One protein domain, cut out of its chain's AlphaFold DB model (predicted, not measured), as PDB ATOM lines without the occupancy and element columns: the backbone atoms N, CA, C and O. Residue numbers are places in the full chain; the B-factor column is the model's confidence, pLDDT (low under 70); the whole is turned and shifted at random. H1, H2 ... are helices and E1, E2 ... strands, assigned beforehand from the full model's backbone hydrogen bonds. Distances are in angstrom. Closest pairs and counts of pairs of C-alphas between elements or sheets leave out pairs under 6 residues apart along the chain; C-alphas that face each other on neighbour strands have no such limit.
ATOM      1  N   ALA A  37     -54.636  11.322  42.239       86.75
ATOM      2  CA  ALA A  37     -54.229  11.310  40.846       86.75
ATOM      3  C   ALA A  37     -54.295  12.737  40.298       86.75
ATOM      4  O   ALA A  37     -55.221  13.477  40.631       86.75
ATOM      5  N   TRP A  38     -53.317  13.107  39.484       90.81
ATOM      6  CA  TRP A  38     -53.263  14.401  38.812       90.81
ATOM      7  C   TRP A  38     -52.444  14.289  37.526       90.81
ATOM      8  O   TRP A  38     -51.634  13.371  37.380       90.81
ATOM      9  N   SER A  39     -52.666  15.219  36.609       91.75
ATOM     10  CA  SER A  39     -51.909  15.398  35.373       91.75
ATOM     11  C   SER A  39     -51.510  16.862  35.235       91.75
ATOM     12  O   SER A  39     -52.108  17.743  35.862       91.75
ATOM     13  N   GLY A  40     -50.447  17.099  34.482       93.19
ATOM     14  CA  GLY A  40     -49.940  18.434  34.231       93.19
ATOM     15  C   GLY A  40     -48.692  18.406  33.367       93.19
ATOM     16  O   GLY A  40     -48.251  17.345  32.922       93.19
ATOM     17  N   ASN A  41     -48.094  19.575  33.175       94.44
ATOM     18  CA  ASN A  41     -46.857  19.733  32.425       94.44
ATOM     19  C   ASN A  41     -45.721  20.126  33.356       94.44
ATOM     20  O   ASN A  41     -45.862  20.972  34.240       94.44
ATOM     21  N   LEU A  42     -44.573  19.497  33.159       93.06
ATOM     22  CA  LEU A  42     -43.372  19.832  33.892       93.06
ATOM     23  C   LEU A  42     -42.887  21.214  33.451       93.06
ATOM     24  O   LEU A  42     -42.666  21.429  32.268       93.06
ATOM     25  N   ILE A  43     -42.720  22.152  34.376       94.19
ATOM     26  CA  ILE A  43     -42.282  23.519  34.051       94.19
ATOM     27  C   ILE A  43     -40.831  23.774  34.453       94.19
ATOM     28  O   ILE A  43     -40.123  24.497  33.759       94.19
ATOM     29  N   GLU A  44     -40.365  23.157  35.538       91.56
ATOM     30  CA  GLU A  44     -39.011  23.366  36.048       91.56
ATOM     31  C   GLU A  44     -38.518  22.139  36.822       91.56
ATOM     32  O   GLU A  44     -39.284  21.444  37.498       91.56
ATOM     33  N   THR A  45     -37.213  21.880  36.740       90.12
ATOM     34  CA  THR A  45     -36.522  20.889  37.563       90.12
ATOM     35  C   THR A  45     -35.522  21.582  38.478       90.12
ATOM     36  O   THR A  45     -34.534  22.167  38.042       90.12
ATOM     37  N   THR A  46     -35.742  21.465  39.783       86.88
ATOM     38  CA  THR A  46     -34.896  22.107  40.790       86.88
ATOM     39  C   THR A  46     -34.145  21.056  41.590       86.88
ATOM     40  O   THR A  46     -34.630  19.949  41.844       86.88
ATOM     41  N   ARG A  47     -32.927  21.406  42.006       80.38
ATOM     42  CA  ARG A  47     -32.121  20.610  42.927       80.38
ATOM     43  C   ARG A  47     -31.960  21.382  44.231       80.38
ATOM     44  O   ARG A  47     -31.148  22.301  44.297       80.38
ATOM     45  N   SER A  48     -32.701  21.011  45.270       66.62
ATOM     46  CA  SER A  48     -32.600  21.687  46.565       66.62
ATOM     47  C   SER A  48     -31.666  20.920  47.508       66.62
ATOM     48  O   SER A  48     -31.734  19.688  47.601       66.62
ATOM     49  N   PRO A  49     -30.718  21.598  48.180       61.09
ATOM     50  CA  PRO A  49     -29.874  20.940  49.166       61.09
ATOM     51  C   PRO A  49     -30.761  20.408  50.289       61.09
ATOM     52  O   PRO A  49     -31.628  21.125  50.788       61.09
ATOM     53  N   TYR A  66     -29.337  15.795  47.584       56.03
ATOM     54  CA  TYR A  66     -30.230  16.866  47.185       56.03
ATOM     55  C   TYR A  66     -31.622  16.261  47.036       56.03
ATOM     56  O   TYR A  66     -31.751  15.125  46.564       56.03
ATOM     57  N   HIS A  67     -32.654  17.010  47.418       72.00
ATOM     58  CA  HIS A  67     -33.992  16.699  46.945       72.00
ATOM     59  C   HIS A  67     -34.038  17.083  45.471       72.00
ATOM     60  O   HIS A  67     -33.593  18.157  45.058       72.00
ATOM     61  N   HIS A  68     -34.509  16.143  44.673       85.69
ATOM     62  CA  HIS A  68     -34.740  16.363  43.266       85.69
ATOM     63  C   HIS A  68     -36.212  16.714  43.149       85.69
ATOM     64  O   HIS A  68     -37.061  15.899  43.506       85.69
ATOM     65  N   VAL A  69     -36.496  17.947  42.751       88.50
ATOM     66  CA  VAL A  69     -37.843  18.508  42.767       88.50
ATOM     67  C   VAL A  69     -38.256  18.808  41.338       88.50
ATOM     68  O   VAL A  69     -37.480  19.344  40.547       88.50
ATOM     69  N   TRP A  70     -39.480  18.433  41.013       92.25
ATOM     70  CA  TRP A  70     -40.182  18.848  39.814       92.25
ATOM     71  C   TRP A  70     -41.242  19.868  40.190       92.25
ATOM     72  O   TRP A  70     -42.017  19.636  41.117       92.25
ATOM     73  N   HIS A  71     -41.288  20.967  39.457       91.88
ATOM     74  CA  HIS A  71     -42.403  21.895  39.474       91.88
ATOM     75  C   HIS A  71     -43.299  21.523  38.296       91.88
ATOM     76  O   HIS A  71     -42.842  21.470  37.152       91.88
ATOM     77  N   VAL A  72     -44.555  21.205  38.588       92.31
ATOM     78  CA  VAL A  72     -45.538  20.755  37.602       92.31
ATOM     79  C   VAL A  72     -46.698  21.731  37.602       92.31
ATOM     80  O   VAL A  72     -47.325  21.927  38.641       92.31
ATOM     81  N   ASP A  73     -46.994  22.316  36.450       94.25
ATOM     82  CA  ASP A  73     -48.227  23.065  36.244       94.25
ATOM     83  C   ASP A  73     -49.372  22.081  36.008       94.25
ATOM     84  O   ASP A  73     -49.327  21.275  35.078       94.25
ATOM     85  N   LEU A  74     -50.349  22.072  36.908       92.19
ATOM     86  CA  LEU A  74     -51.451  21.117  36.885       92.19
ATOM     87  C   LEU A  74     -52.521  21.555  35.883       92.19
ATOM     88  O   LEU A  74     -52.889  22.725  35.838       92.19
ATOM     89  N   ASP A  75     -53.152  20.598  35.198       87.38
ATOM     90  CA  ASP A  75     -54.268  20.900  34.280       87.38
ATOM     91  C   ASP A  75     -55.478  21.528  35.007       87.38
ATOM     92  O   ASP A  75     -56.292  22.230  34.412       87.38
ATOM     93  N   GLY A  76     -55.595  21.286  36.320       79.06
ATOM     94  CA  GLY A  76     -56.593  21.899  37.206       79.06
ATOM     95  C   GLY A  76     -56.223  23.298  37.713       79.06
ATOM     96  O   GLY A  76     -56.945  23.847  38.547       79.06
ATOM     97  N   GLY A  77     -55.111  23.854  37.229       82.69
ATOM     98  CA  GLY A  77     -54.541  25.125  37.644       82.69
ATOM     99  C   GLY A  77     -53.606  25.003  38.848       82.69
ATOM    100  O   GLY A  77     -53.887  24.303  39.824       82.69
ATOM    101  N   GLY A  78     -52.510  25.757  38.792       88.06
ATOM    102  CA  GLY A  78     -51.558  25.916  39.885       88.06
ATOM    103  C   GLY A  78     -50.316  25.044  39.741       88.06
ATOM    104  O   GLY A  78     -50.337  23.968  39.147       88.06
ATOM    105  N   VAL A  79     -49.226  25.517  40.344       87.62
ATOM    106  CA  VAL A  79     -47.938  24.824  40.333       87.62
ATOM    107  C   VAL A  79     -47.822  23.928  41.558       87.62
ATOM    108  O   VAL A  79     -48.011  24.372  42.692       87.62
ATOM    109  N   ARG A  80     -47.467  22.666  41.329       87.19
ATOM    110  CA  ARG A  80     -47.189  21.683  42.370       87.19
ATOM    111  C   ARG A  80     -45.716  21.313  42.381       87.19
ATOM    112  O   ARG A  80     -45.160  20.895  41.370       87.19
ATOM    113  N   GLU A  81     -45.119  21.392  43.560       88.31
ATOM    114  CA  GLU A  81     -43.780  20.874  43.824       88.31
ATOM    115  C   GLU A  81     -43.850  19.389  44.177       88.31
ATOM    116  O   GLU A  81     -44.624  18.964  45.039       88.31
ATOM    117  N   VAL A  82     -43.047  18.582  43.490       86.62
ATOM    118  CA  VAL A  82     -43.035  17.129  43.633       86.62
ATOM    119  C   VAL A  82     -41.600  16.667  43.791       86.62
ATOM    120  O   VAL A  82     -40.796  16.753  42.866       86.62
ATOM    121  N   GLU A  83     -41.275  16.134  44.962       84.56
ATOM    122  CA  GLU A  83     -40.021  15.407  45.127       84.56
ATOM    123  C   GLU A  83     -40.053  14.144  44.260       84.56
ATOM    124  O   GLU A  83     -41.088  13.490  44.137       84.56
ATOM    125  N   VAL A  84     -38.926  13.791  43.652       86.44
ATOM    126  CA  VAL A  84     -38.768  12.627  42.777       86.44
ATOM    127  C   VAL A  84     -37.398  11.973  43.003       86.44
ATOM    128  O   VAL A  84     -36.471  12.602  43.516       86.44
ATOM    129  N   PRO A  85     -37.208  10.686  42.663       85.50
ATOM    130  CA  PRO A  85     -35.889  10.067  42.715       85.50
ATOM    131  C   PRO A  85     -34.984  10.630  41.612       85.50
ATOM    132  O   PRO A  85     -35.456  10.933  40.519       85.50
ATOM    133  N   HIS A  86     -33.668  10.670  41.855       82.38
ATOM    134  CA  HIS A  86     -32.672  11.220  40.917       82.38
ATOM    135  C   HIS A  86     -32.826  10.709  39.476       82.38
ATOM    136  O   HIS A  86     -32.757  11.493  38.539       82.38
ATOM    137  N   ARG A  87     -33.055   9.399  39.292       82.12
ATOM    138  CA  ARG A  87     -33.239   8.819  37.950       82.12
ATOM    139  C   ARG A  87     -34.440   9.419  37.233       82.12
ATOM    140  O   ARG A  87     -34.320   9.767  36.072       82.12
ATOM    141  N   LEU A  88     -35.576   9.533  37.923       84.69
ATOM    142  CA  LEU A  88     -36.769  10.132  37.338       84.69
ATOM    143  C   LEU A  88     -36.504  11.607  37.049       84.69
ATOM    144  O   LEU A  88     -36.710  12.029  35.922       84.69
ATOM    145  N   TRP A  89     -35.938  12.336  38.016       90.25
ATOM    146  CA  TRP A  89     -35.615  13.752  37.872       90.25
ATOM    147  C   TRP A  89     -34.758  14.073  36.653       90.25
ATOM    148  O   TRP A  89     -35.071  15.001  35.920       90.25
ATOM    149  N   HIS A  90     -33.716  13.273  36.428       86.44
ATOM    150  CA  HIS A  90     -32.792  13.423  35.308       86.44
ATOM    151  C   HIS A  90     -33.476  13.263  33.941       86.44
ATOM    152  O   HIS A  90     -32.980  13.781  32.949       86.44
ATOM    153  N   HIS A  91     -34.587  12.530  33.863       86.94
ATOM    154  CA  HIS A  91     -35.357  12.379  32.626       86.94
ATOM    155  C   HIS A  91     -36.423  13.468  32.443       86.94
ATOM    156  O   HIS A  91     -37.101  13.473  31.422       86.94
ATOM    157  N   GLY A  92     -36.612  14.354  33.425       86.12
ATOM    158  CA  GLY A  92     -37.599  15.424  33.355       86.12
ATOM    159  C   GLY A  92     -37.054  16.628  32.607       86.12
ATOM    160  O   GLY A  92     -36.177  17.322  33.117       86.12
ATOM    161  N   GLU A  93     -37.616  16.902  31.438       88.44
ATOM    162  CA  GLU A  93     -37.391  18.133  30.689       88.44
ATOM    163  C   GLU A  93     -38.614  19.059  30.821       88.44
ATOM    164  O   GLU A  93     -39.754  18.579  30.781       88.44
ATOM    165  N   PRO A  94     -38.416  20.378  31.003       91.69
ATOM    166  CA  PRO A  94     -39.497  21.356  30.914       91.69
ATOM    167  C   PRO A  94     -40.313  21.199  29.627       91.69
ATOM    168  O   PRO A  94     -39.762  21.032  28.544       91.69
ATOM    169  N   GLY A  95     -41.633  21.260  29.753       89.38
ATOM    170  CA  GLY A  95     -42.608  21.019  28.695       89.38
ATOM    171  C   GLY A  95     -43.111  19.577  28.606       89.38
ATOM    172  O   GLY A  95     -44.086  19.337  27.899       89.38
ATOM    173  N   LEU A  96     -42.502  18.615  29.314       92.88
ATOM    174  CA  LEU A  96     -42.968  17.228  29.260       92.88
ATOM    175  C   LEU A  96     -44.291  17.035  30.016       92.88
ATOM    176  O   LEU A  96     -44.405  17.469  31.169       92.88
ATOM    177  N   PRO A  97     -45.263  16.313  29.430       92.88
ATOM    178  CA  PRO A  97     -46.466  15.921  30.143       92.88
ATOM    179  C   PRO A  97     -46.113  14.894  31.220       92.88
ATOM    180  O   PRO A  97     -45.334  13.961  31.002       92.88
ATOM    181  N   VAL A  98     -46.702  15.051  32.400       93.06
ATOM    182  CA  VAL A  98     -46.499  14.168  33.547       93.06
ATOM    183  C   VAL A  98     -47.831  13.766  34.159       93.06
ATOM    184  O   VAL A  98     -48.768  14.555  34.278       93.06
ATOM    185  N   VAL A  99     -47.906  12.514  34.602       92.44
ATOM    186  CA  VAL A  99     -49.103  11.957  35.227       92.44
ATOM    187  C   VAL A  99     -48.759  11.265  36.535       92.44
ATOM    188  O   VAL A  99     -47.904  10.382  36.624       92.44
ATOM    189  N   LYS A 100     -49.474  11.635  37.592       91.06
ATOM    190  CA  LYS A 100     -49.486  10.918  38.859       91.06
ATOM    191  C   LYS A 100     -50.690   9.999  38.889       91.06
ATOM    192  O   LYS A 100     -51.829  10.438  39.025       91.06
ATOM    193  N   ARG A 101     -50.440   8.692  38.848       88.12
ATOM    194  CA  ARG A 101     -51.482   7.688  39.091       88.12
ATOM    195  C   ARG A 101     -51.724   7.513  40.588       88.12
ATOM    196  O   ARG A 101     -50.801   7.627  41.405       88.12
ATOM    197  N   ARG A 102     -52.976   7.220  40.944       83.69
ATOM    198  CA  ARG A 102     -53.381   6.908  42.320       83.69
ATOM    199  C   ARG A 102     -52.695   5.623  42.784       83.69
ATOM    200  O   ARG A 102     -52.734   4.622  42.081       83.69
ATOM    201  N   GLY A 103     -52.111   5.647  43.979       78.50
ATOM    202  CA  GLY A 103     -51.441   4.487  44.580       78.50
ATOM    203  C   GLY A 103     -49.969   4.330  44.194       78.50
ATOM    204  O   GLY A 103     -49.213   3.751  44.967       78.50
ATOM    205  N   GLU A 104     -49.536   4.916  43.076       82.00
ATOM    206  CA  GLU A 104     -48.111   5.003  42.755       82.00
ATOM    207  C   GLU A 104     -47.392   5.918  43.750       82.00
ATOM    208  O   GLU A 104     -47.993   6.837  44.316       82.00
ATOM    209  N   ARG A 105     -46.086   5.732  43.941       78.25
ATOM    210  CA  ARG A 105     -45.302   6.613  44.825       78.25
ATOM    211  C   ARG A 105     -44.892   7.916  44.142       78.25
ATOM    212  O   ARG A 105     -44.947   8.973  44.759       78.25
ATOM    213  N   TRP A 106     -44.520   7.838  42.872       86.12
ATOM    214  CA  TRP A 106     -43.979   8.956  42.096       86.12
ATOM    215  C   TRP A 106     -44.860   9.225  40.865       86.12
ATOM    216  O   TRP A 106     -45.716   8.387  40.549       86.12
ATOM    217  N   PRO A 107     -44.762  10.406  40.236       88.69
ATOM    218  CA  PRO A 107     -45.332  10.636  38.911       88.69
ATOM    219  C   PRO A 107     -44.527   9.909  37.826       88.69
ATOM    220  O   PRO A 107     -43.404   9.464  38.061       88.69
ATOM    221  N   GLU A 108     -45.109   9.795  36.639       89.75
ATOM    222  CA  GLU A 108     -44.483   9.247  35.435       89.75
ATOM    223  C   GLU A 108     -44.529  10.298  34.317       89.75
ATOM    224  O   GLU A 108     -45.441  11.123  34.282       89.75
ATOM    225  N   ILE A 109     -43.549  10.267  33.411       91.44
ATOM    226  CA  ILE A 109     -43.561  11.081  32.188       91.44
ATOM    227  C   ILE A 109     -44.508  10.410  31.198       91.44
ATOM    228  O   ILE A 109     -44.367   9.217  30.919       91.44
ATOM    229  N   ASP A 110     -45.471  11.162  30.677       88.81
ATOM    230  CA  ASP A 110     -46.528  10.640  29.816       88.81
ATOM    231  C   ASP A 110     -46.238  10.864  28.327       88.81
ATOM    232  O   ASP A 110     -47.037  11.436  27.592       88.81
ATOM    233  N   THR A 111     -45.066  10.414  27.877       85.88
ATOM    234  CA  THR A 111     -44.691  10.403  26.457       85.88
ATOM    235  C   THR A 111     -44.636   8.981  25.919       85.88
ATOM    236  O   THR A 111     -44.306   8.038  26.644       85.88
ATOM    237  N   ASP A 112     -44.933   8.807  24.631       83.81
ATOM    238  CA  ASP A 112     -44.932   7.483  24.001       83.81
ATOM    239  C   ASP A 112     -43.549   6.820  24.057       83.81
ATOM    240  O   ASP A 112     -43.440   5.644  24.405       83.81
ATOM    241  N   GLU A 113     -42.478   7.592  23.865       81.19
ATOM    242  CA  GLU A 113     -41.100   7.103  24.005       81.19
ATOM    243  C   GLU A 113     -40.803   6.583  25.418       81.19
ATOM    244  O   GLU A 113     -40.170   5.532  25.590       81.19
ATOM    245  N   TYR A 114     -41.281   7.288  26.450       78.81
ATOM    246  CA  TYR A 114     -41.083   6.880  27.837       78.81
ATOM    247  C   TYR A 114     -41.918   5.642  28.182       78.81
ATOM    248  O   TYR A 114     -41.419   4.725  28.845       78.81
ATOM    249  N   ARG A 115     -43.158   5.560  27.684       80.88
ATOM    250  CA  ARG A 115     -44.014   4.370  27.821       80.88
ATOM    251  C   ARG A 115     -43.369   3.146  27.166       80.88
ATOM    252  O   ARG A 115     -43.318   2.082  27.790       80.88
ATOM    253  N   ASP A 116     -42.805   3.301  25.972       83.12
ATOM    254  CA  ASP A 116     -42.091   2.235  25.267       83.12
ATOM    255  C   ASP A 116     -40.823   1.803  26.005       83.12
ATOM    256  O   ASP A 116     -40.552   0.605  26.143       83.12
ATOM    257  N   GLN A 117     -40.061   2.752  26.553       79.62
ATOM    258  CA  GLN A 117     -38.892   2.439  27.370       79.62
ATOM    259  C   GLN A 117     -39.274   1.661  28.636       79.62
ATOM    260  O   GLN A 117     -38.622   0.670  28.978       79.62
ATOM    261  N   GLN A 118     -40.345   2.068  29.322       76.38
ATOM    262  CA  GLN A 118     -40.875   1.359  30.489       76.38
ATOM    263  C   GLN A 118     -41.336  -0.054  30.127       76.38
ATOM    264  O   GLN A 118     -41.047  -1.007  30.856       76.38
ATOM    265  N   ARG A 119     -41.998  -0.213  28.977       81.31
ATOM    266  CA  ARG A 119     -42.411  -1.520  28.467       81.31
ATOM    267  C   ARG A 119     -41.206  -2.429  28.220       81.31
ATOM    268  O   ARG A 119     -41.182  -3.539  28.752       81.31
ATOM    269  N   ARG A 120     -40.177  -1.945  27.515       83.00
ATOM    270  CA  ARG A 120     -38.926  -2.693  27.280       83.00
ATOM    271  C   ARG A 120     -38.237  -3.083  28.587       83.00
ATOM    272  O   ARG A 120     -37.815  -4.227  28.737       83.00
ATOM    273  N   ASN A 121     -38.176  -2.173  29.558       80.75
ATOM    274  CA  ASN A 121     -37.592  -2.452  30.870       80.75
ATOM    275  C   ASN A 121     -38.375  -3.538  31.628       80.75
ATOM    276  O   ASN A 121     -37.766  -4.417  32.239       80.75
ATOM    277  N   ARG A 122     -39.715  -3.524  31.572       78.75
ATOM    278  CA  ARG A 122     -40.562  -4.560  32.194       78.75
ATOM    279  C   ARG A 122     -40.385  -5.917  31.522       78.75
ATOM    280  O   ARG A 122     -40.227  -6.914  32.220       78.75
ATOM    281  N   GLU A 123     -40.364  -5.956  30.192       82.25
ATOM    282  CA  GLU A 123     -40.120  -7.181  29.424       82.25
ATOM    283  C   GLU A 123     -38.720  -7.751  29.702       82.25
ATOM    284  O   GLU A 123     -38.582  -8.948  29.948       82.25
ATOM    285  N   GLY A 124     -37.692  -6.898  29.760       77.00
ATOM    286  CA  GLY A 124     -36.335  -7.293  30.141       77.00
ATOM    287  C   GLY A 124     -36.263  -7.849  31.564       77.00
ATOM    288  O   GLY A 124     -35.701  -8.919  31.780       77.00
ATOM    289  N   THR A 125     -36.901  -7.175  32.526       78.31
ATOM    290  CA  THR A 125     -36.956  -7.635  33.926       78.31
ATOM    291  C   THR A 125     -37.666  -8.982  34.045       78.31
ATOM    292  O   THR A 125     -37.199  -9.861  34.766       78.31
ATOM    293  N   ARG A 126     -38.766  -9.176  33.305       78.25
ATOM    294  CA  ARG A 126     -39.495 -10.446  33.257       78.25
ATOM    295  C   ARG A 126     -38.619 -11.577  32.719       78.25
ATOM    296  O   ARG A 126     -38.552 -12.619  33.357       78.25
ATOM    297  N   ARG A 127     -37.906 -11.355  31.610       75.88
ATOM    298  CA  ARG A 127     -36.980 -12.350  31.042       75.88
ATOM    299  C   ARG A 127     -35.854 -12.710  32.009       75.88
ATOM    300  O   ARG A 127     -35.539 -13.881  32.165       75.88
ATOM    301  N   VAL A 128     -35.269 -11.720  32.689       78.25
ATOM    302  CA  VAL A 128     -34.242 -11.970  33.717       78.25
ATOM    303  C   VAL A 128     -34.815 -12.818  34.853       78.25
ATOM    304  O   VAL A 128     -34.163 -13.753  35.308       78.25
ATOM    305  N   PHE A 129     -36.040 -12.530  35.291       75.75
ATOM    306  CA  PHE A 129     -36.701 -13.305  36.335       75.75
ATOM    307  C   PHE A 129     -37.005 -14.746  35.896       75.75
ATOM    308  O   PHE A 129     -36.775 -15.666  36.675       75.75
ATOM    309  N   GLU A 130     -37.463 -14.956  34.659       79.62
ATOM    310  CA  GLU A 130     -37.691 -16.288  34.069       79.62
ATOM    311  C   GLU A 130     -36.387 -17.110  34.052       79.62
ATOM    312  O   GLU A 130     -36.349 -18.205  34.613       79.62
ATOM    313  N   VAL A 131     -35.278 -16.521  33.581       79.75
ATOM    314  CA  VAL A 131     -33.945 -17.160  33.590       79.75
ATOM    315  C   VAL A 131     -33.475 -17.507  35.008       79.75
ATOM    316  O   VAL A 131     -32.952 -18.595  35.234       79.75
ATOM    317  N   LEU A 132     -33.666 -16.607  35.979       74.81
ATOM    318  CA  LEU A 132     -33.244 -16.832  37.368       74.81
ATOM    319  C   LEU A 132     -34.114 -17.850  38.114       74.81
ATOM    320  O   LEU A 132     -33.649 -18.448  39.082       74.81
ATOM    321  N   THR A 133     -35.368 -18.038  37.696       81.31
ATOM    322  CA  THR A 133     -36.311 -18.968  38.337       81.31
ATOM    323  C   THR A 133     -36.448 -20.304  37.608       81.31
ATOM    324  O   THR A 133     -37.161 -21.181  38.097       81.31
ATOM    325  N   GLY A 134     -35.730 -20.499  36.496       64.38
ATOM    326  CA  GLY A 134     -35.664 -21.774  35.776       64.38
ATOM    327  C   GLY A 134     -36.976 -22.178  35.099       64.38
ATOM    328  O   GLY A 134     -37.231 -23.374  34.958       64.38
TER     329      GLY A 134
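This is residues 37 to 49 and 66 to 134 of the 135 residues of an uncharacterized protein of Halomonas sp. JS92-SW72 (UniProt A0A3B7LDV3). A small, strongly twisted and curled sheet of four strands, with the short helix H1 over one face, makes a compact body, and the long helix H2 leads away from it as an arm; residues 119 to 134, of which 119 to 133 belong to H2, stick out. E1, which bends sharply, pairs with E2 along one part and with E4 along another, and E2 and E3 form a hairpin. The printed part has 82 residues, with four named strands and two named helices in the order E1, E2, E3, H1, E4, H2; the sheet's order is E3, E2, E1, E4, antiparallel throughout, and the class is mixed, helices and strands. The whole is loose, with a radius of gyration of the C-alphas of 14.8 A, and elongated, spanning 50 by 29 by 23 A.

E1, residues 38 to 49, begins with C-alpha 38 at (-53.263, 14.401, 38.812), is 26.4 A long and bends by 89 degrees at residue 41. E2, residues 66 to 74, is 24.0 A long. E3 is residues 79 to 84, 15.5 A, and E4 is residues 97 to 100, 10.5 A. H1, residues 86 to 90, is 6.0 A long. H2, residues 112 to 133, is 31.3 A long, from C-alpha 112 at (-44.932, 7.483, 24.001) to C-alpha 133 at (-36.311, -18.968, 38.337).

In the sheet, E1 and E2 are inner strands and antiparallel neighbours at 153 degrees, with N 46 and O 69 within hydrogen-bond range at 2.8 A. E3, an edge strand, is antiparallel to E2 at 144 degrees, with N 82 and O 70 at 2.8 A. E4, the other edge strand, is antiparallel to E1, with N 98 and O 40 at 2.8 A. Residues 98 to 99 of E4 also pair antiparallel with residues 108 to 109. H1 is on the sheet at a height of 8.4 A and lies only just over E2, on which 3 of its 5 C-alphas fall; their closest C-alphas are those of His 68 and His 86, 6.0 A apart. H2 is not on the sheet and is apart from E1, E2, E3 and H1. In H1 and H2 each O i to N i+4 pair is within hydrogen-bond range.

The farthest C-alphas, of Gly 77 and Gly 134, are 50.6 A apart. Without residues 119 to 134, which stand free, the body of 66 residues spans 32 by 27 by 24 A. Residues 50 to 65 are not printed, and C-alphas 49 and 66 are 4.5 A apart across this cut. The link from E4 to H2, 11 residues, is long. The mean pLDDT of the printed part is 84.3; residues 48 to 49, 66 and 134 are under 70.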